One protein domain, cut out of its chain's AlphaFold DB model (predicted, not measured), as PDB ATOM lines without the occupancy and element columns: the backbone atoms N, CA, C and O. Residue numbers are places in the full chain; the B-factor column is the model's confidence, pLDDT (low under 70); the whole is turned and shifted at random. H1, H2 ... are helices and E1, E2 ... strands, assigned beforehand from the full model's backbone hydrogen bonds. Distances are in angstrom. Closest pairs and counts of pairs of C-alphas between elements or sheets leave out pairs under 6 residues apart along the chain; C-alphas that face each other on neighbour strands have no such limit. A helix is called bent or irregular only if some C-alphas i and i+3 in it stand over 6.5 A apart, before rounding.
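What this domain is: This is residues 7 to 150 of the 156 residues of an uncharacterized protein of Fabibacter sp. 4D4 (UniProt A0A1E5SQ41). A twisted wall of four strands, E1 to E4, has a hairpin of two helices, H3 and H4, packed on one face; a second helical hairpin, H1 and H2, sits off the sheet at one end of the long axis. The printed part has 144 residues with four named helices and five named strands, in the order H1 H2 E1 E2 E3 E4 E5 H3 H4. The sheet E1 E2 E3 E4 is a meander, each strand the antiparallel neighbour of the one before; the class is mixed, in two layers, helices on one face of a sheet. The whole is only just compact, close to loose, with a radius of gyration of the C-alphas of 17.1 A, and spans 50 by 33 by 23 A.

Where its parts are: H1, residues 10 to 26, begins at C-alpha 10 (-47.839, 22.891, -18.581) and measures 19.6 A; it is irregular, C-alphas 19 and 22 being 9.2 A apart, with a kink of 98 degrees near residue 20. H2 is residues 28 to 38, 15.7 A. The strands are E1, 52 to 59, 21.3 A; E2, 62 to 70, 27.0 A; E3, 76 to 83, 23.1 A; E4, 88 to 91, 10.7 A; and E5, 99 to 101, 7.0 A. H3, 104 to 124, measures 30.8 A; H4, 132 to 147, measures 22.9 A and ends at C-alpha 147 (-23.420, 41.020, -7.615).

How they stand to each other: The hairpin H1 and H2 touches, closest at the C-alphas of Tyr 24 and Ala 30, 5.8 A. N 54 and O 66 of E1 and E2, 2.9 A, N 67 and O 79 of E2 and E3, 2.8 A, and N 82 and O 89 of E3 and E4, 2.8 A, are within hydrogen-bond range. E5 pairs with no named strand, but residues 7 to 8 pair with its residues 99 to 100, antiparallel. H3 lies over E2 and E3 at a height over the sheet of 9.0 A; H4 lies over E1 at 8.1 A. H3 and H4 touch, closest at the C-alphas of Val 123 and Lys 135, 4.7 A, at a shallow tilt of 28 degrees, opposite ways. Every O i to N i+4 pair is within hydrogen-bond range in H2 and H4, 8 of 13 in H1 and 16 of 17 in H3.

The domain as a whole: The C-alphas farthest apart, Lys 19 and Ala 132, are 50.2 A apart. The printed part has no cut; the link from H2 to E1, 13 residues, is long. The pLDDT is under 70 at residues 126, 128 to 130 and 150.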
ATOM      1  N   ILE A   7     -44.922  32.337 -17.450       96.31
ATOM      2  CA  ILE A   7     -46.019  31.964 -18.335       96.31
ATOM      3  C   ILE A   7     -46.129  30.445 -18.302       96.31
ATOM      4  O   ILE A   7     -45.264  29.754 -18.835       96.31
ATOM      5  N   ASP A   8     -47.154  29.930 -17.628       97.06
ATOM      6  CA  ASP A   8     -47.394  28.494 -17.487       97.06
ATOM      7  C   ASP A   8     -48.171  27.949 -18.693       97.06
ATOM      8  O   ASP A   8     -49.275  28.403 -18.994       97.06
ATOM      9  N   LYS A   9     -47.565  26.979 -19.379       97.44
ATOM     10  CA  LYS A   9     -48.120  26.212 -20.500       97.44
ATOM     11  C   LYS A   9     -48.136  24.709 -20.229       97.44
ATOM     12  O   LYS A   9     -48.318  23.911 -21.146       97.44
ATOM     13  N   SER A  10     -47.943  24.299 -18.975       97.81
ATOM     14  CA  SER A  10     -47.839  22.891 -18.581       97.81
ATOM     15  C   SER A  10     -49.056  22.061 -18.994       97.81
ATOM     16  O   SER A  10     -48.894  20.928 -19.444       97.81
ATOM     17  N   LYS A  11     -50.269  22.620 -18.895       98.19
ATOM     18  CA  LYS A  11     -51.510  21.933 -19.285       98.19
ATOM     19  C   LYS A  11     -51.591  21.726 -20.794       98.19
ATOM     20  O   LYS A  11     -51.904  20.625 -21.236       98.19
ATOM     21  N   GLU A  12     -51.281  22.751 -21.580       98.44
ATOM     22  CA  GLU A  12     -51.276  22.677 -23.040       98.44
ATOM     23  C   GLU A  12     -50.184  21.727 -23.546       98.44
ATOM     24  O   GLU A  12     -50.464  20.851 -24.362       98.44
ATOM     25  N   ILE A  13     -48.970  21.814 -22.993       98.06
ATOM     26  CA  ILE A  13     -47.875  20.884 -23.299       98.06
ATOM     27  C   ILE A  13     -48.271  19.447 -22.959       98.06
ATOM     28  O   ILE A  13     -48.050  18.538 -23.762       98.06
ATOM     29  N   GLN A  14     -48.880  19.219 -21.795       97.94
ATOM     30  CA  GLN A  14     -49.342  17.889 -21.413       97.94
ATOM     31  C   GLN A  14     -50.453  17.385 -22.340       97.94
ATOM     32  O   GLN A  14     -50.452  16.210 -22.693       97.94
ATOM     33  N   SER A  15     -51.363  18.259 -22.774       98.38
ATOM     34  CA  SER A  15     -52.410  17.916 -23.739       98.38
ATOM     35  C   SER A  15     -51.820  17.462 -25.078       98.38
ATOM     36  O   SER A  15     -52.210  16.408 -25.582       98.38
ATOM     37  N   ILE A  16     -50.810  18.174 -25.599       97.88
ATOM     38  CA  ILE A  16     -50.085  17.782 -26.818       97.88
ATOM     39  C   ILE A  16     -49.411  16.417 -26.618       97.88
ATOM     40  O   ILE A  16     -49.595  15.504 -27.423       97.88
ATOM     41  N   LYS A  17     -48.684  16.224 -25.508       97.56
ATOM     42  CA  LYS A  17     -48.035  14.937 -25.193       97.56
ATOM     43  C   LYS A  17     -49.042  13.788 -25.133       97.56
ATOM     44  O   LYS A  17     -48.789  12.723 -25.686       97.56
ATOM     45  N   SER A  18     -50.192  14.004 -24.499       97.69
ATOM     46  CA  SER A  18     -51.262  13.007 -24.408       97.69
ATOM     47  C   SER A  18     -51.892  12.698 -25.769       97.69
ATOM     48  O   SER A  18     -52.157  11.532 -26.049       97.69
ATOM     49  N   LYS A  19     -52.072  13.702 -26.635       98.06
ATOM     50  CA  LYS A  19     -52.608  13.536 -27.995       98.06
ATOM     51  C   LYS A  19     -51.723  12.652 -28.877       98.06
ATOM     52  O   LYS A  19     -52.239  11.806 -29.599       98.06
ATOM     53  N   PHE A  20     -50.403  12.827 -28.813       97.06
ATOM     54  CA  PHE A  20     -49.445  12.076 -29.640       97.06
ATOM     55  C   PHE A  20     -48.883  10.814 -28.961       97.06
ATOM     56  O   PHE A  20     -48.124  10.059 -29.575       97.06
ATOM     57  N   GLY A  21     -49.268  10.559 -27.710       95.56
ATOM     58  CA  GLY A  21     -48.900   9.364 -26.957       95.56
ATOM     59  C   GLY A  21     -47.437   9.327 -26.505       95.56
ATOM     60  O   GLY A  21     -46.685  10.294 -26.602       95.56
ATOM     61  N   SER A  22     -47.003   8.170 -26.000       93.25
ATOM     62  CA  SER A  22     -45.689   7.996 -25.356       93.25
ATOM     63  C   SER A  22     -44.486   8.253 -26.268       93.25
ATOM     64  O   SER A  22     -43.388   8.448 -25.758       93.25
ATOM     65  N   ARG A  23     -44.676   8.284 -27.593       93.62
ATOM     66  CA  ARG A  23     -43.635   8.561 -28.597       93.62
ATOM     67  C   ARG A  23     -43.761   9.947 -29.237       93.62
ATOM     68  O   ARG A  23     -43.213  10.159 -30.316       93.62
ATOM     69  N   TYR A  24     -44.445  10.893 -28.586       95.12
ATOM     70  CA  TYR A  24     -44.632  12.256 -29.103       95.12
ATOM     71  C   TYR A  24     -43.318  12.918 -29.558       95.12
ATOM     72  O   TYR A  24     -43.290  13.591 -30.575       95.12
ATOM     73  N   TYR A  25     -42.207  12.676 -28.860       91.69
ATOM     74  CA  TYR A  25     -40.904  13.283 -29.145       91.69
ATOM     75  C   TYR A  25     -40.235  12.778 -30.437       91.69
ATOM     76  O   TYR A  25     -39.273  13.386 -30.896       91.69
ATOM     77  N   PHE A  26     -40.736  11.688 -31.030       93.50
ATOM     78  CA  PHE A  26     -40.342  11.217 -32.362       93.50
ATOM     79  C   PHE A  26     -41.307  11.675 -33.463       93.50
ATOM     80  O   PHE A  26     -41.085  11.360 -34.628       93.50
ATOM     81  N   ASN A  27     -42.398  12.360 -33.114       96.00
ATOM     82  CA  ASN A  27     -43.429  12.752 -34.062       96.00
ATOM     83  C   ASN A  27     -43.217  14.212 -34.511       96.00
ATOM     84  O   ASN A  27     -43.374  15.122 -33.692       96.00
ATOM     85  N   PRO A  28     -42.916  14.470 -35.799       96.12
ATOM     86  CA  PRO A  28     -42.722  15.828 -36.310       96.12
ATOM     87  C   PRO A  28     -43.939  16.741 -36.116       96.12
ATOM     88  O   PRO A  28     -43.777  17.930 -35.858       96.12
ATOM     89  N   GLU A  29     -45.160  16.201 -36.184       97.31
ATOM     90  CA  GLU A  29     -46.385  16.981 -35.963       97.31
ATOM     91  C   GLU A  29     -46.539  17.399 -34.496       97.31
ATOM     92  O   GLU A  29     -47.014  18.497 -34.210       97.31
ATOM     93  N   ALA A  30     -46.054  16.582 -33.556       97.81
ATOM     94  CA  ALA A  30     -46.040  16.950 -32.145       97.81
ATOM     95  C   ALA A  30     -45.095  18.135 -31.889       97.81
ATOM     96  O   ALA A  30     -45.459  19.065 -31.167       97.81
ATOM     97  N   HIS A  31     -43.913  18.137 -32.521       97.94
ATOM     98  CA  HIS A  31     -42.982  19.269 -32.460       97.94
ATOM     99  C   HIS A  31     -43.594  20.528 -33.067       97.94
ATOM    100  O   HIS A  31     -43.517  21.583 -32.446       97.94
ATOM    101  N   LYS A  32     -44.265  20.423 -34.224       97.81
ATOM    102  CA  LYS A  32     -44.966  21.557 -34.851       97.81
ATOM    103  C   LYS A  32     -46.050  22.142 -33.945       97.81
ATOM    104  O   LYS A  32     -46.130  23.362 -33.816       97.81
ATOM    105  N   GLU A  33     -46.859  21.311 -33.288       98.31
ATOM    106  CA  GLU A  33     -47.897  21.794 -32.364       98.31
ATOM    107  C   GLU A  33     -47.304  22.475 -31.124       98.31
ATOM    108  O   GLU A  33     -47.765  23.548 -30.728       98.31
ATOM    109  N   ALA A  34     -46.246  21.906 -30.540       98.12
ATOM    110  CA  ALA A  34     -45.540  22.523 -29.418       98.12
ATOM    111  C   ALA A  34     -44.848  23.838 -29.821       98.12
ATOM    112  O   ALA A  34     -44.895  24.831 -29.093       98.12
ATOM    113  N   ALA A  35     -44.257  23.883 -31.013       98.00
ATOM    114  CA  ALA A  35     -43.645  25.075 -31.583       98.00
ATOM    115  C   ALA A  35     -44.683  26.187 -31.814       98.00
ATOM    116  O   ALA A  35     -44.476  27.332 -31.400       98.00
ATOM    117  N   LEU A  36     -45.855  25.842 -32.358       98.12
ATOM    118  CA  LEU A  36     -46.975  26.766 -32.553       98.12
ATOM    119  C   LEU A  36     -47.540  27.290 -31.226       98.12
ATOM    120  O   LEU A  36     -47.938  28.457 -31.148       98.12
ATOM    121  N   LEU A  37     -47.570  26.467 -30.170       97.88
ATOM    122  CA  LEU A  37     -47.997  26.893 -28.834       97.88
ATOM    123  C   LEU A  37     -47.158  28.075 -28.340       97.88
ATOM    124  O   LEU A  37     -47.723  29.063 -27.859       97.88
ATOM    125  N   TRP A  38     -45.845  28.008 -28.538       97.56
ATOM    126  CA  TRP A  38     -44.912  29.061 -28.151       97.56
ATOM    127  C   TRP A  38     -44.781  30.186 -29.180       97.56
ATOM    128  O   TRP A  38     -44.480  31.311 -28.792       97.56
ATOM    129  N   GLY A  39     -45.055  29.924 -30.461       97.69
ATOM    130  CA  GLY A  39     -44.691  30.827 -31.555       97.69
ATOM    131  C   GLY A  39     -43.191  30.782 -31.855       97.69
ATOM    132  O   GLY A  39     -42.568  31.813 -32.075       97.69
ATOM    133  N   ALA A  40     -42.585  29.602 -31.780       97.38
ATOM    134  CA  ALA A  40     -41.164  29.398 -32.039       97.38
ATOM    135  C   ALA A  40     -40.970  28.426 -33.208       97.38
ATOM    136  O   ALA A  40     -41.891  27.703 -33.576       97.38
ATOM    137  N   GLU A  41     -39.763  28.382 -33.756       97.50
ATOM    138  CA  GLU A  41     -39.307  27.293 -34.622       97.50
ATOM    139  C   GLU A  41     -38.430  26.340 -33.808       97.50
ATOM    140  O   GLU A  41     -37.737  26.769 -32.879       97.50
ATOM    141  N   CYS A  42     -38.418  25.054 -34.155       97.69
ATOM    142  CA  CYS A  42     -37.584  24.060 -33.486       97.69
ATOM    143  C   CYS A  42     -36.973  23.049 -34.458       97.69
ATOM    144  O   CYS A  42     -37.463  22.863 -35.568       97.69
ATOM    145  N   ASN A  43     -35.910  22.378 -34.017       96.44
ATOM    146  CA  ASN A  43     -35.364  21.217 -34.719       96.44
ATOM    147  C   ASN A  43     -36.186  19.937 -34.448       96.44
ATOM    148  O   ASN A  43     -37.135  19.948 -33.662       96.44
ATOM    149  N   ASP A  44     -35.751  18.811 -35.021       95.56
ATOM    150  CA  ASP A  44     -36.395  17.490 -34.888       95.56
ATOM    151  C   ASP A  44     -36.381  16.905 -33.462       95.56
ATOM    152  O   ASP A  44     -36.946  15.843 -33.204       95.56
ATOM    153  N   CYS A  45     -35.730  17.585 -32.515       94.75
ATOM    154  CA  CYS A  45     -35.720  17.231 -31.098       94.75
ATOM    155  C   CYS A  45     -36.560  18.195 -30.241       94.75
ATOM    156  O   CYS A  45     -36.575  18.063 -29.017       94.75
ATOM    157  N   GLY A  46     -37.227  19.181 -30.848       96.31
ATOM    158  CA  GLY A  46     -37.976  20.217 -30.134       96.31
ATOM    159  C   GLY A  46     -37.102  21.300 -29.490       96.31
ATOM    160  O   GLY A  46     -37.597  22.096 -28.696       96.31
ATOM    161  N   VAL A  47     -35.810  21.371 -29.820       97.50
ATOM    162  CA  VAL A  47     -34.941  22.471 -29.376       97.50
ATOM    163  C   VAL A  47     -35.242  23.705 -30.213       97.50
ATOM    164  O   VAL A  47     -35.194  23.639 -31.443       97.50
ATOM    165  N   ALA A  48     -35.511  24.830 -29.556       97.62
ATOM    166  CA  ALA A  48     -35.841  26.075 -30.230       97.62
ATOM    167  C   ALA A  48     -34.649  26.624 -31.048       97.62
ATOM    168  O   ALA A  48     -33.485  26.599 -30.612       97.62
ATOM    169  N   LEU A  49     -34.942  27.103 -32.259       96.50
ATOM    170  CA  LEU A  49     -33.969  27.698 -33.181       96.50
ATOM    171  C   LEU A  49     -33.687  29.171 -32.831       96.50
ATOM    172  O   LEU A  49     -34.330  29.749 -31.960       96.50
ATOM    173  N   ASN A  50     -32.688  29.771 -33.489       93.44
ATOM    174  CA  ASN A  50     -32.322  31.193 -33.359       93.44
ATOM    175  C   ASN A  50     -31.990  31.665 -31.930       93.44
ATOM    176  O   ASN A  50     -32.099  32.847 -31.603       93.44
ATOM    177  N   ARG A  51     -31.547  30.743 -31.068       94.62
ATOM    178  CA  ARG A  51     -31.186  31.056 -29.684       94.62
ATOM    179  C   ARG A  51     -29.926  31.912 -29.590       94.62
ATOM    180  O   ARG A  51     -28.886  31.568 -30.155       94.62
ATOM    181  N   LYS A  52     -30.000  32.982 -28.804       96.19
ATOM    182  CA  LYS A  52     -28.847  33.808 -28.427       96.19
ATOM    183  C   LYS A  52     -28.184  33.204 -27.198       96.19
ATOM    184  O   LYS A  52     -28.879  32.838 -26.255       96.19
ATOM    185  N   LYS A  53     -26.858  33.083 -27.213       97.06
ATOM    186  CA  LYS A  53     -26.072  32.611 -26.068       97.06
ATOM    187  C   LYS A  53     -25.441  33.795 -25.351       97.06
ATOM    188  O   LYS A  53     -24.927  34.696 -26.005       97.06
ATOM    189  N   GLU A  54     -25.431  33.745 -24.030       96.31
ATOM    190  CA  GLU A  54     -24.796  34.734 -23.165       96.31
ATOM    191  C   GLU A  54     -23.967  33.998 -22.111       96.31
ATOM    192  O   GLU A  54     -24.503  33.204 -21.334       96.31
ATOM    193  N   VAL A  55     -22.655  34.238 -22.087       96.75
ATOM    194  CA  VAL A  55     -21.790  33.763 -21.000       96.75
ATOM    195  C   VAL A  55     -21.941  34.750 -19.849       96.75
ATOM    196  O   VAL A  55     -21.434  35.864 -19.918       96.75
ATOM    197  N   ILE A  56     -22.662  34.351 -18.803       95.56
ATOM    198  CA  ILE A  56     -22.936  35.209 -17.640       95.56
ATOM    199  C   ILE A  56     -21.717  35.294 -16.732       95.56
ATOM    200  O   ILE A  56     -21.468  36.315 -16.099       95.56
ATOM    201  N   ILE A  57     -20.978  34.191 -16.615       95.62
ATOM    202  CA  ILE A  57     -19.856  34.114 -15.694       95.62
ATOM    203  C   ILE A  57     -18.814  33.111 -16.171       95.62
ATOM    204  O   ILE A  57     -19.147  32.013 -16.621       95.62
ATOM    205  N   GLN A  58     -17.546  33.472 -15.997       96.88
ATOM    206  CA  GLN A  58     -16.419  32.572 -16.175       96.88
ATOM    207  C   GLN A  58     -15.355  32.846 -15.110       96.88
ATOM    208  O   GLN A  58     -14.822  33.948 -15.012       96.88
ATOM    209  N   VAL A  59     -15.031  31.828 -14.313       95.81
ATOM    210  CA  VAL A  59     -13.938  31.849 -13.331       95.81
ATOM    211  C   VAL A  59     -13.150  30.556 -13.480       95.81
ATOM    212  O   VAL A  59     -13.611  29.482 -13.083       95.81
ATOM    213  N   ALA A  60     -11.956  30.651 -14.070       94.25
ATOM    214  CA  ALA A  60     -11.162  29.492 -14.471       94.25
ATOM    215  C   ALA A  60     -12.011  28.499 -15.298       94.25
ATOM    216  O   ALA A  60     -12.564  28.870 -16.331       94.25
ATOM    217  N   SER A  61     -12.144  27.253 -14.839       91.62
ATOM    218  CA  SER A  61     -12.947  26.207 -15.485       91.62
ATOM    219  C   SER A  61     -14.431  26.215 -15.086       91.62
ATOM    220  O   SER A  61     -15.155  25.285 -15.439       91.62
ATOM    221  N   CYS A  62     -14.875  27.176 -14.269       94.81
ATOM    222  CA  CYS A  62     -16.278  27.329 -13.899       94.81
ATOM    223  C   CYS A  62     -16.947  28.311 -14.859       94.81
ATOM    224  O   CYS A  62     -16.567  29.479 -14.891       94.81
ATOM    225  N   ILE A  63     -17.927  27.843 -15.627       97.25
ATOM    226  CA  ILE A  63     -18.603  28.619 -16.675       97.25
ATOM    227  C   ILE A  63     -20.109  28.514 -16.456       97.25
ATOM    228  O   ILE A  63     -20.620  27.415 -16.236       97.25
ATOM    229  N   GLY A  64     -20.817  29.638 -16.502       97.69
ATOM    230  CA  GLY A  64     -22.276  29.689 -16.506       97.69
ATOM    231  C   GLY A  64     -22.776  30.445 -17.730       97.69
ATOM    232  O   GLY A  64     -22.433  31.610 -17.922       97.69
ATOM    233  N   GLU A  65     -23.603  29.789 -18.535       98.06
ATOM    234  CA  GLU A  65     -24.172  30.331 -19.766       98.06
ATOM    235  C   GLU A  65     -25.697  30.260 -19.728       98.06
ATOM    236  O   GLU A  65     -26.283  29.284 -19.245       98.06
ATOM    237  N   LEU A  66     -26.338  31.268 -20.309       98.06
ATOM    238  CA  LEU A  66     -27.766  31.277 -20.587       98.06
ATOM    239  C   LEU A  66     -27.994  31.299 -22.096       98.06
ATOM    240  O   LEU A  66     -27.181  31.804 -22.873       98.06
ATOM    241  N   GLN A  67     -29.100  30.702 -22.518       98.25
ATOM    242  CA  GLN A  67     -29.535  30.681 -23.906       98.25
ATOM    243  C   GLN A  67     -30.965  31.197 -23.960       98.25
ATOM    244  O   GLN A  67     -31.803  30.738 -23.189       98.25
ATOM    245  N   PHE A  68     -31.253  32.120 -24.867       97.88
ATOM    246  CA  PHE A  68     -32.541  32.802 -24.931       97.88
ATOM    247  C   PHE A  68     -33.149  32.690 -26.318       97.88
ATOM    248  O   PHE A  68     -32.448  32.867 -27.316       97.88
ATOM    249  N   VAL A  69     -34.455  32.446 -26.371       98.06
ATOM    250  CA  VAL A  69     -35.257  32.559 -27.593       98.06
ATOM    251  C   VAL A  69     -36.450  33.444 -27.288       98.06
ATOM    252  O   VAL A  69     -37.265  33.101 -26.433       98.06
ATOM    253  N   GLU A  70     -36.541  34.564 -27.994       97.81
ATOM    254  CA  GLU A  70     -37.765  35.352 -28.064       97.81
ATOM    255  C   GLU A  70     -38.699  34.694 -29.079       97.81
ATOM    256  O   GLU A  70     -38.312  34.426 -30.219       97.81
ATOM    257  N   THR A  71     -39.914  34.375 -28.652       97.44
ATOM    258  CA  THR A  71     -40.925  33.767 -29.512       97.44
ATOM    259  C   THR A  71     -41.746  34.843 -30.216       97.44
ATOM    260  O   THR A  71     -41.879  35.965 -29.728       97.44
ATOM    261  N   SER A  72     -42.396  34.503 -31.329       97.38
ATOM    262  CA  SER A  72     -43.298  35.420 -32.042       97.38
ATOM    263  C   SER A  72     -44.540  35.821 -31.234       97.38
ATOM    264  O   SER A  72     -45.257  36.739 -31.623       97.38
ATOM    265  N   LYS A  73     -44.789  35.164 -30.093       96.38
ATOM    266  CA  LYS A  73     -45.834  35.529 -29.124       96.38
ATOM    267  C   LYS A  73     -45.332  36.455 -28.008       96.38
ATOM    268  O   LYS A  73     -46.085  36.716 -27.074       96.38
ATOM    269  N   GLY A  74     -44.086  36.927 -28.087       95.50
ATOM    270  CA  GLY A  74     -43.483  37.836 -27.110       95.50
ATOM    271  C   GLY A  74     -43.030  37.161 -25.814       95.50
ATOM    272  O   GLY A  74     -42.772  37.847 -24.828       95.50
ATOM    273  N   TYR A  75     -42.943  35.828 -25.786       96.81
ATOM    274  CA  TYR A  75     -42.424  35.096 -24.631       96.81
ATOM    275  C   TYR A  75     -40.944  34.789 -24.798       96.81
ATOM    276  O   TYR A  75     -40.428  34.694 -25.908       96.81
ATOM    277  N   TRP A  76     -40.272  34.568 -23.679       97.88
ATOM    278  CA  TRP A  76     -38.865  34.205 -23.639       97.88
ATOM    279  C   TRP A  76     -38.712  32.776 -23.127       97.88
ATOM    280  O   TRP A  76     -39.123  32.466 -22.007       97.88
ATOM    281  N   LEU A  77     -38.124  31.905 -23.947       98.12
ATOM    282  CA  LEU A  77     -37.691  30.567 -23.544       98.12
ATOM    283  C   LEU A  77     -36.230  30.609 -23.101       98.12
ATOM    284  O   LEU A  77     -35.421  31.359 -23.656       98.12
ATOM    285  N   LEU A  78     -35.894  29.784 -22.109       98.25
ATOM    286  CA  LEU A  78     -34.597  29.795 -21.445       98.25
ATOM    287  C   LEU A  78     -33.934  28.420 -21.498       98.25
ATOM    288  O   LEU A  78     -34.491  27.430 -21.044       98.25
ATOM    289  N   GLY A  79     -32.689  28.397 -21.955       98.00
ATOM    290  CA  GLY A  79     -31.743  27.311 -21.754       98.00
ATOM    291  C   GLY A  79     -30.652  27.744 -20.785       98.00
ATOM    292  O   GLY A  79     -30.338  28.929 -20.665       98.00
ATOM    293  N   ILE A  80     -30.063  26.779 -20.092       98.12
ATOM    294  CA  ILE A  80     -29.008  27.013 -19.105       98.12
ATOM    295  C   ILE A  80     -27.911  25.990 -19.346       98.12
ATOM    296  O   ILE A  80     -28.206  24.816 -19.552       98.12
ATOM    297  N   SER A  81     -26.658  26.419 -19.277       97.81
ATOM    298  CA  SER A  81     -25.500  25.535 -19.187       97.81
ATOM    299  C   SER A  81     -24.630  25.985 -18.023       97.81
ATOM    300  O   SER A  81     -24.381  27.176 -17.852       97.81
ATOM    301  N   ALA A  82     -24.176  25.047 -17.201       97.06
ATOM    302  CA  ALA A  82     -23.175  25.320 -16.186       97.06
ATOM    303  C   ALA A  82     -22.138  24.207 -16.170       97.06
ATOM    304  O   ALA A  82     -22.474  23.022 -16.157       97.06
ATOM    305  N   GLN A  83     -20.875  24.596 -16.109       95.88
ATOM    306  CA  GLN A  83     -19.743  23.690 -16.116       95.88
ATOM    307  C   GLN A  83     -18.775  24.044 -14.986       95.88
ATOM    308  O   GLN A  83     -18.633  25.196 -14.591       95.88
ATOM    309  N   THR A  84     -18.126  23.014 -14.458       92.00
ATOM    310  CA  THR A  84     -16.967  23.047 -13.561       92.00
ATOM    311  C   THR A  84     -15.866  22.183 -14.186       92.00
ATOM    312  O   THR A  84     -16.098  21.512 -15.192       92.00
ATOM    313  N   SER A  85     -14.689  22.103 -13.564       88.56
ATOM    314  CA  SER A  85     -13.603  21.214 -14.021       88.56
ATOM    315  C   SER A  85     -13.960  19.723 -14.026       88.56
ATOM    316  O   SER A  85     -13.295  18.951 -14.706       88.56
ATOM    317  N   VAL A  86     -14.975  19.304 -13.263       86.06
ATOM    318  CA  VAL A  86     -15.268  17.877 -13.010       86.06
ATOM    319  C   VAL A  86     -16.702  17.469 -13.325       86.06
ATOM    320  O   VAL A  86     -17.041  16.291 -13.274       86.06
ATOM    321  N   SER A  87     -17.583  18.429 -13.590       87.88
ATOM    322  CA  SER A  87     -18.995  18.161 -13.860       87.88
ATOM    323  C   SER A  87     -19.666  19.354 -14.522       87.88
ATOM    324  O   SER A  87     -19.212  20.488 -14.376       87.88
ATOM    325  N   GLY A  88     -20.795  19.114 -15.175       91.62
ATOM    326  CA  GLY A  88     -21.663  20.164 -15.676       91.62
ATOM    327  C   GLY A  88     -23.095  19.674 -15.817       91.62
ATOM    328  O   GLY A  88     -23.390  18.500 -15.590       91.62
ATOM    329  N   PHE A  89     -23.984  20.585 -16.172       94.06
ATOM    330  CA  PHE A  89     -25.323  20.274 -16.644       94.06
ATOM    331  C   PHE A  89     -25.722  21.312 -17.682       94.06
ATOM    332  O   PHE A  89     -25.238  22.442 -17.657       94.06
ATOM    333  N   GLY A  90     -26.648  20.954 -18.559       95.44
ATOM    334  CA  GLY A  90     -27.264  21.950 -19.404       95.44
ATOM    335  C   GLY A  90     -28.483  21.433 -20.135       95.44
ATOM    336  O   GLY A  90     -28.683  20.229 -20.280       95.44
ATOM    337  N   TYR A  91     -29.302  22.375 -20.574       96.25
ATOM    338  CA  TYR A  91     -30.417  22.156 -21.475       96.25
ATOM    339  C   TYR A  91     -30.575  23.389 -22.361       96.25
ATOM    340  O   TYR A  91     -30.307  24.519 -21.943       96.25
ATOM    341  N   ALA A  92     -30.972  23.165 -23.608       97.06
ATOM    342  CA  ALA A  92     -31.310  24.238 -24.530       97.06
ATOM    343  C   ALA A  92     -32.773  24.676 -24.311       97.06
ATOM    344  O   ALA A  92     -33.557  23.867 -23.810       97.06
ATOM    345  N   PRO A  93     -33.152  25.909 -24.701       97.56
ATOM    346  CA  PRO A  93     -34.554  26.313 -24.713       97.56
ATOM    347  C   PRO A  93     -35.345  25.354 -25.607       97.56
ATOM    348  O   PRO A  93     -34.902  25.037 -26.718       97.56
ATOM    349  N   SER A  94     -36.492  24.882 -25.131       97.94
ATOM    350  CA  SER A  94     -37.254  23.823 -25.788       97.94
ATOM    351  C   SER A  94     -38.708  24.225 -25.975       97.94
ATOM    352  O   SER A  94     -39.326  24.798 -25.082       97.94
ATOM    353  N   VAL A  95     -39.309  23.845 -27.105       97.81
ATOM    354  CA  VAL A  95     -40.763  24.006 -27.298       97.81
ATOM    355  C   VAL A  95     -41.566  23.103 -26.357       97.81
ATOM    356  O   VAL A  95     -42.763  23.297 -26.178       97.81
ATOM    357  N   TRP A  96     -40.903  22.132 -25.724       97.81
ATOM    358  CA  TRP A  96     -41.480  21.257 -24.706       97.81
ATOM    359  C   TRP A  96     -41.378  21.808 -23.281       97.81
ATOM    360  O   TRP A  96     -41.820  21.127 -22.348       97.81
ATOM    361  N   ASP A  97     -40.798  22.996 -23.098       97.12
ATOM    362  CA  ASP A  97     -40.751  23.651 -21.797       97.12
ATOM    363  C   ASP A  97     -42.169  23.977 -21.323       97.12
ATOM    364  O   ASP A  97     -43.021  24.442 -22.075       97.12
ATOM    365  N   ASN A  98     -42.426  23.733 -20.038       97.38
ATOM    366  CA  ASN A  98     -43.717  24.046 -19.419       97.38
ATOM    367  C   ASN A  98     -43.870  25.539 -19.113       97.38
ATOM    368  O   ASN A  98     -44.977  25.992 -18.840       97.38
ATOM    369  N   PHE A  99     -42.764  26.283 -19.083       97.19
ATOM    370  CA  PHE A  99     -42.743  27.667 -18.638       97.19
ATOM    371  C   PHE A  99     -41.927  28.532 -19.589       97.19
ATOM    372  O   PHE A  99     -40.831  28.148 -19.988       97.19
ATOM    373  N   GLY A 100     -42.439  29.727 -19.852       97.25
ATOM    374  CA  GLY A 100     -41.709  30.829 -20.466       97.25
ATOM    375  C   GLY A 100     -41.717  32.052 -19.554       97.25
ATOM    376  O   GLY A 100     -42.291  32.030 -18.460       97.25
ATOM    377  N   PHE A 101     -41.103  33.132 -20.014       97.38
ATOM    378  CA  PHE A 101     -41.011  34.395 -19.285       97.38
ATOM    379  C   PHE A 101     -41.592  35.539 -20.114       97.38
ATOM    380  O   PHE A 101     -41.562  35.496 -21.342       97.38
ATOM    381  N   ALA A 102     -42.133  36.554 -19.442       95.12
ATOM    382  CA  ALA A 102     -42.723  37.718 -20.105       95.12
ATOM    383  C   ALA A 102     -41.666  38.666 -20.694       95.12
ATOM    384  O   ALA A 102     -41.963  39.434 -21.603       95.12
ATOM    385  N   SER A 103     -40.435  38.617 -20.186       95.38
ATOM    386  CA  SER A 103     -39.336  39.460 -20.644       95.38
ATOM    387  C   SER A 103     -37.998  38.725 -20.607       95.38
ATOM    388  O   SER A 103     -37.812  37.751 -19.868       95.38
ATOM    389  N   TYR A 104     -37.035  39.243 -21.372       95.25
ATOM    390  CA  TYR A 104     -35.636  38.827 -21.299       95.25
ATOM    391  C   TYR A 104     -35.086  38.938 -19.871       95.25
ATOM    392  O   TYR A 104     -34.430  38.015 -19.392       95.25
ATOM    393  N   TRP A 105     -35.391  40.031 -19.165       94.00
ATOM    394  CA  TRP A 105     -34.890  40.271 -17.812       94.00
ATOM    395  C   TRP A 105     -35.440  39.268 -16.797       94.00
ATOM    396  O   TRP A 105     -34.681  38.783 -15.960       94.00
ATOM    397  N   ASP A 106     -36.710  38.879 -16.915       94.38
ATOM    398  CA  ASP A 106     -37.304  37.828 -16.081       94.38
ATOM    399  C   ASP A 106     -36.643  36.466 -16.332       94.38
ATOM    400  O   ASP A 106     -36.301  35.747 -15.385       94.38
ATOM    401  N   ALA A 107     -36.413  36.125 -17.607       95.75
ATOM    402  CA  ALA A 107     -35.712  34.904 -17.994       95.75
ATOM    403  C   ALA A 107     -34.264  34.902 -17.483       95.75
ATOM    404  O   ALA A 107     -33.810  33.911 -16.905       95.75
ATOM    405  N   ARG A 108     -33.544  36.019 -17.652       95.31
ATOM    406  CA  ARG A 108     -32.156  36.179 -17.205       95.31
ATOM    407  C   ARG A 108     -32.065  36.082 -15.690       95.31
ATOM    408  O   ARG A 108     -31.251  35.305 -15.194       95.31
ATOM    409  N   ALA A 109     -32.927  36.784 -14.955       93.69
ATOM    410  CA  ALA A 109     -32.987  36.707 -13.499       93.69
ATOM    411  C   ALA A 109     -33.219  35.261 -13.036       93.69
ATOM    412  O   ALA A 109     -32.470  34.747 -12.205       93.69
ATOM    413  N   PHE A 110     -34.185  34.554 -13.631       94.75
ATOM    414  CA  PHE A 110     -34.416  33.139 -13.328       94.75
ATOM    415  C   PHE A 110     -33.210  32.243 -13.664       94.75
ATOM    416  O   PHE A 110     -32.904  31.305 -12.921       94.75
ATOM    417  N   GLY A 111     -32.511  32.516 -14.766       95.75
ATOM    418  CA  GLY A 111     -31.296  31.806 -15.157       95.75
ATOM    419  C   GLY A 111     -30.153  31.999 -14.160       95.75
ATOM    420  O   GLY A 111     -29.573  31.019 -13.689       95.75
ATOM    421  N   VAL A 112     -29.888  33.245 -13.764       95.50
ATOM    422  CA  VAL A 112     -28.883  33.605 -12.749       95.50
ATOM    423  C   VAL A 112     -29.170  32.898 -11.423       95.50
ATOM    424  O   VAL A 112     -28.273  32.305 -10.826       95.50
ATOM    425  N   GLU A 113     -30.431  32.862 -10.994       94.88
ATOM    426  CA  GLU A 113     -30.865  32.132  -9.798       94.88
ATOM    427  C   GLU A 113     -30.510  30.640  -9.836       94.88
ATOM    428  O   GLU A 113     -30.006  30.062  -8.865       94.88
ATOM    429  N   LYS A 114     -30.750  29.998 -10.982       95.38
ATOM    430  CA  LYS A 114     -30.425  28.584 -11.188       95.38
ATOM    431  C   LYS A 114     -28.917  28.343 -11.174       95.38
ATOM    432  O   LYS A 114     -28.487  27.359 -10.569       95.38
ATOM    433  N   LEU A 115     -28.133  29.237 -11.779       96.25
ATOM    434  CA  LEU A 115     -26.670  29.175 -11.747       96.25
ATOM    435  C   LEU A 115     -26.144  29.326 -10.312       96.25
ATOM    436  O   LEU A 115     -25.368  28.481  -9.864       96.25
ATOM    437  N   ILE A 116     -26.632  30.313  -9.549       95.44
ATOM    438  CA  ILE A 116     -26.276  30.493  -8.130       95.44
ATOM    439  C   ILE A 116     -26.560  29.213  -7.347       95.44
ATOM    440  O   ILE A 116     -25.694  28.751  -6.602       95.44
ATOM    441  N   LYS A 117     -27.745  28.614  -7.523       94.81
ATOM    442  CA  LYS A 117     -28.115  27.368  -6.837       94.81
ATOM    443  C   LYS A 117     -27.167  26.220  -7.191       94.81
ATOM    444  O   LYS A 117     -26.744  25.493  -6.294       94.81
ATOM    445  N   PHE A 118     -26.825  26.065  -8.469       94.44
ATOM    446  CA  PHE A 118     -25.896  25.028  -8.916       94.44
ATOM    447  C   PHE A 118     -24.503  25.203  -8.303       94.44
ATOM    448  O   PHE A 118     -24.009  24.282  -7.651       94.44
ATOM    449  N   PHE A 119     -23.884  26.376  -8.456       94.38
ATOM    450  CA  PHE A 119     -22.529  26.609  -7.952       94.38
ATOM    451  C   PHE A 119     -22.474  26.573  -6.420       94.38
ATOM    452  O   PHE A 119     -21.552  25.978  -5.868       94.38
ATOM    453  N   SER A 120     -23.503  27.076  -5.728       93.94
ATOM    454  CA  SER A 120     -23.602  26.986  -4.261       93.94
ATOM    455  C   SER A 120     -23.623  25.533  -3.777       93.94
ATOM    456  O   SER A 120     -22.946  25.194  -2.809       93.94
ATOM    457  N   ALA A 121     -24.340  24.641  -4.473       91.81
ATOM    458  CA  ALA A 121     -24.339  23.216  -4.142       91.81
ATOM    459  C   ALA A 121     -22.942  22.585  -4.308       91.81
ATOM    460  O   ALA A 121     -22.558  21.708  -3.531       91.81
ATOM    461  N   ARG A 122     -22.147  23.047  -5.283       90.25
ATOM    462  CA  ARG A 122     -20.778  22.555  -5.518       90.25
ATOM    463  C   ARG A 122     -19.769  23.038  -4.482       90.25
ATOM    464  O   ARG A 122     -18.850  22.285  -4.176       90.25
ATOM    465  N   VAL A 123     -19.967  24.219  -3.894       87.62
ATOM    466  CA  VAL A 123     -19.129  24.711  -2.785       87.62
ATOM    467  C   VAL A 123     -19.186  23.759  -1.586       87.62
ATOM    468  O   VAL A 123     -18.153  23.408  -1.021       87.62
ATOM    469  N   VAL A 124     -20.387  23.298  -1.226       86.12
ATOM    470  CA  VAL A 124     -20.611  22.482  -0.019       86.12
ATOM    471  C   VAL A 124     -20.448  20.975  -0.243       86.12
ATOM    472  O   VAL A 124     -20.419  20.210   0.717       86.12
ATOM    473  N   THR A 125     -20.332  20.523  -1.495       82.19
ATOM    474  CA  THR A 125     -20.188  19.093  -1.809       82.19
ATOM    475  C   THR A 125     -18.853  18.556  -1.276       82.19
ATOM    476  O   THR A 125     -17.816  19.190  -1.439       82.19
ATOM    477  N   SER A 126     -18.848  17.374  -0.654       65.31
ATOM    478  CA  SER A 126     -17.662  16.738  -0.048       65.31
ATOM    479  C   SER A 126     -17.141  15.514  -0.816       65.31
ATOM    480  O   SER A 126     -16.422  14.691  -0.259       65.31
ATOM    481  N   ASN A 127     -17.485  15.368  -2.098       73.50
ATOM    482  CA  ASN A 127     -17.065  14.210  -2.887       73.50
ATOM    483  C   ASN A 127     -15.576  14.271  -3.282       73.50
ATOM    484  O   ASN A 127     -14.977  15.347  -3.353       73.50
ATOM    485  N   SER A 128     -14.996  13.106  -3.584       62.53
ATOM    486  CA  SER A 128     -13.581  12.938  -3.957       62.53
ATOM    487  C   SER A 128     -13.159  13.741  -5.194       62.53
ATOM    488  O   SER A 128     -11.980  14.033  -5.362       62.53
ATOM    489  N   CYS A 129     -14.113  14.150  -6.034       63.94
ATOM    490  CA  CYS A 129     -13.870  14.967  -7.223       63.94
ATOM    491  C   CYS A 129     -13.860  16.486  -6.944       63.94
ATOM    492  O   CYS A 129     -13.629  17.272  -7.860       63.94
ATOM    493  N   SER A 130     -14.128  16.937  -5.713       66.88
ATOM    494  CA  SER A 130     -14.214  18.365  -5.367       66.88
ATOM    495  C   SER A 130     -12.922  18.884  -4.726       66.88
ATOM    496  O   SER A 130     -12.791  18.956  -3.505       66.88
ATOM    497  N   SER A 131     -11.946  19.275  -5.552       81.94
ATOM    498  CA  SER A 131     -10.723  19.917  -5.049       81.94
ATOM    499  C   SER A 131     -11.031  21.245  -4.342       81.94
ATOM    500  O   SER A 131     -12.001  21.937  -4.677       81.94
ATOM    501  N   ALA A 132     -10.185  21.635  -3.382       86.00
ATOM    502  CA  ALA A 132     -10.299  22.925  -2.693       86.00
ATOM    503  C   ALA A 132     -10.318  24.103  -3.686       86.00
ATOM    504  O   ALA A 132     -11.114  25.029  -3.538       86.00
ATOM    505  N   THR A 133      -9.525  24.014  -4.758       88.88
ATOM    506  CA  THR A 133      -9.501  24.988  -5.855       88.88
ATOM    507  C   THR A 133     -10.848  25.090  -6.570       88.88
ATOM    508  O   THR A 133     -11.349  26.191  -6.781       88.88
ATOM    509  N   THR A 134     -11.485  23.963  -6.909       87.38
ATOM    510  CA  THR A 134     -12.810  23.977  -7.553       87.38
ATOM    511  C   THR A 134     -13.863  24.610  -6.645       87.38
ATOM    512  O   THR A 134     -14.702  25.370  -7.127       87.38
ATOM    513  N   LYS A 135     -13.800  24.361  -5.330       90.31
ATOM    514  CA  LYS A 135     -14.706  24.987  -4.354       90.31
ATOM    515  C   LYS A 135     -14.497  26.494  -4.261       90.31
ATOM    516  O   LYS A 135     -15.480  27.227  -4.307       90.31
ATOM    517  N   ALA A 136     -13.246  26.952  -4.200       92.06
ATOM    518  CA  ALA A 136     -12.916  28.377  -4.202       92.06
ATOM    519  C   ALA A 136     -13.410  29.073  -5.483       92.06
ATOM    520  O   ALA A 136     -14.037  30.128  -5.411       92.06
ATOM    521  N   ASN A 137     -13.230  28.440  -6.648       93.81
ATOM    522  CA  ASN A 137     -13.744  28.958  -7.918       93.81
ATOM    523  C   ASN A 137     -15.281  29.025  -7.931       93.81
ATOM    524  O   ASN A 137     -15.842  30.043  -8.327       93.81
ATOM    525  N   CYS A 138     -15.975  27.985  -7.453       92.50
ATOM    526  CA  CYS A 138     -17.439  27.992  -7.347       92.50
ATOM    527  C   CYS A 138     -17.940  29.070  -6.373       92.50
ATOM    528  O   CYS A 138     -18.927  29.743  -6.661       92.50
ATOM    529  N   GLN A 139     -17.253  29.259  -5.245       94.75
ATOM    530  CA  GLN A 139     -17.574  30.298  -4.270       94.75
ATOM    531  C   GLN A 139     -17.434  31.689  -4.899       94.75
ATOM    532  O   GLN A 139     -18.351  32.505  -4.806       94.75
ATOM    533  N   ARG A 140     -16.343  31.918  -5.639       95.19
ATOM    534  CA  ARG A 140     -16.125  33.165  -6.373       95.19
ATOM    535  C   ARG A 140     -17.208  33.422  -7.421       95.19
ATOM    536  O   ARG A 140     -17.690  34.545  -7.536       95.19
ATOM    537  N   VAL A 141     -17.632  32.390  -8.154       95.19
ATOM    538  CA  VAL A 141     -18.757  32.483  -9.099       95.19
ATOM    539  C   VAL A 141     -20.048  32.898  -8.393       95.19
ATOM    540  O   VAL A 141     -20.750  33.776  -8.886       95.19
ATOM    541  N   VAL A 142     -20.366  32.308  -7.236       95.00
ATOM    542  CA  VAL A 142     -21.576  32.654  -6.469       95.00
ATOM    543  C   VAL A 142     -21.560  34.116  -6.023       95.00
ATOM    544  O   VAL A 142     -22.590  34.780  -6.104       95.00
ATOM    545  N   GLU A 143     -20.416  34.627  -5.570       94.31
ATOM    546  CA  GLU A 143     -20.264  36.037  -5.192       94.31
ATOM    547  C   GLU A 143     -20.509  36.974  -6.375       94.31
ATOM    548  O   GLU A 143     -21.299  37.909  -6.259       94.31
ATOM    549  N   LEU A 144     -19.896  36.684  -7.527       94.56
ATOM    550  CA  LEU A 144     -20.052  37.489  -8.739       94.56
ATOM    551  C   LEU A 144     -21.497  37.460  -9.260       94.56
ATOM    552  O   LEU A 144     -22.080  38.510  -9.509       94.56
ATOM    553  N   LEU A 145     -22.127  36.282  -9.319       94.19
ATOM    554  CA  LEU A 145     -23.532  36.146  -9.726       94.19
ATOM    555  C   LEU A 145     -24.511  36.821  -8.753       94.19
ATOM    556  O   LEU A 145     -25.591  37.248  -9.156       94.19
ATOM    557  N   ARG A 146     -24.178  36.911  -7.459       91.75
ATOM    558  CA  ARG A 146     -24.977  37.691  -6.499       91.75
ATOM    559  C   ARG A 146     -24.819  39.192  -6.724       91.75
ATOM    560  O   ARG A 146     -25.799  39.903  -6.529       91.75
ATOM    561  N   GLY A 147     -23.642  39.647  -7.155       84.69
ATOM    562  CA  GLY A 147     -23.420  41.020  -7.615       84.69
ATOM    563  C   GLY A 147     -24.283  41.368  -8.830       84.69
ATOM    564  O   GLY A 147     -24.939  42.399  -8.824       84.69
ATOM    565  N   GLU A 148     -24.398  40.451  -9.795       77.25
ATOM    566  CA  GLU A 148     -25.267  40.589 -10.981       77.25
ATOM    567  C   GLU A 148     -26.770  40.696 -10.660       77.25
ATOM    568  O   GLU A 148     -27.554  41.130 -11.502       77.25
ATOM    569  N   ARG A 149     -27.208  40.276  -9.461       71.31
ATOM    570  CA  ARG A 149     -28.606  40.453  -9.026       71.31
ATOM    571  C   ARG A 149     -28.909  41.887  -8.583       71.31
ATOM    572  O   ARG A 149     -30.087  42.237  -8.517       71.31
ATOM    573  N   ALA A 150     -27.901  42.674  -8.203       53.12
ATOM    574  CA  ALA A 150     -28.118  44.075  -7.878       53.12
ATOM    575  C   ALA A 150     -28.445  44.805  -9.189       53.12
ATOM    576  O   ALA A 150     -27.710  44.633 -10.163       53.12
TER     577      ALA A 150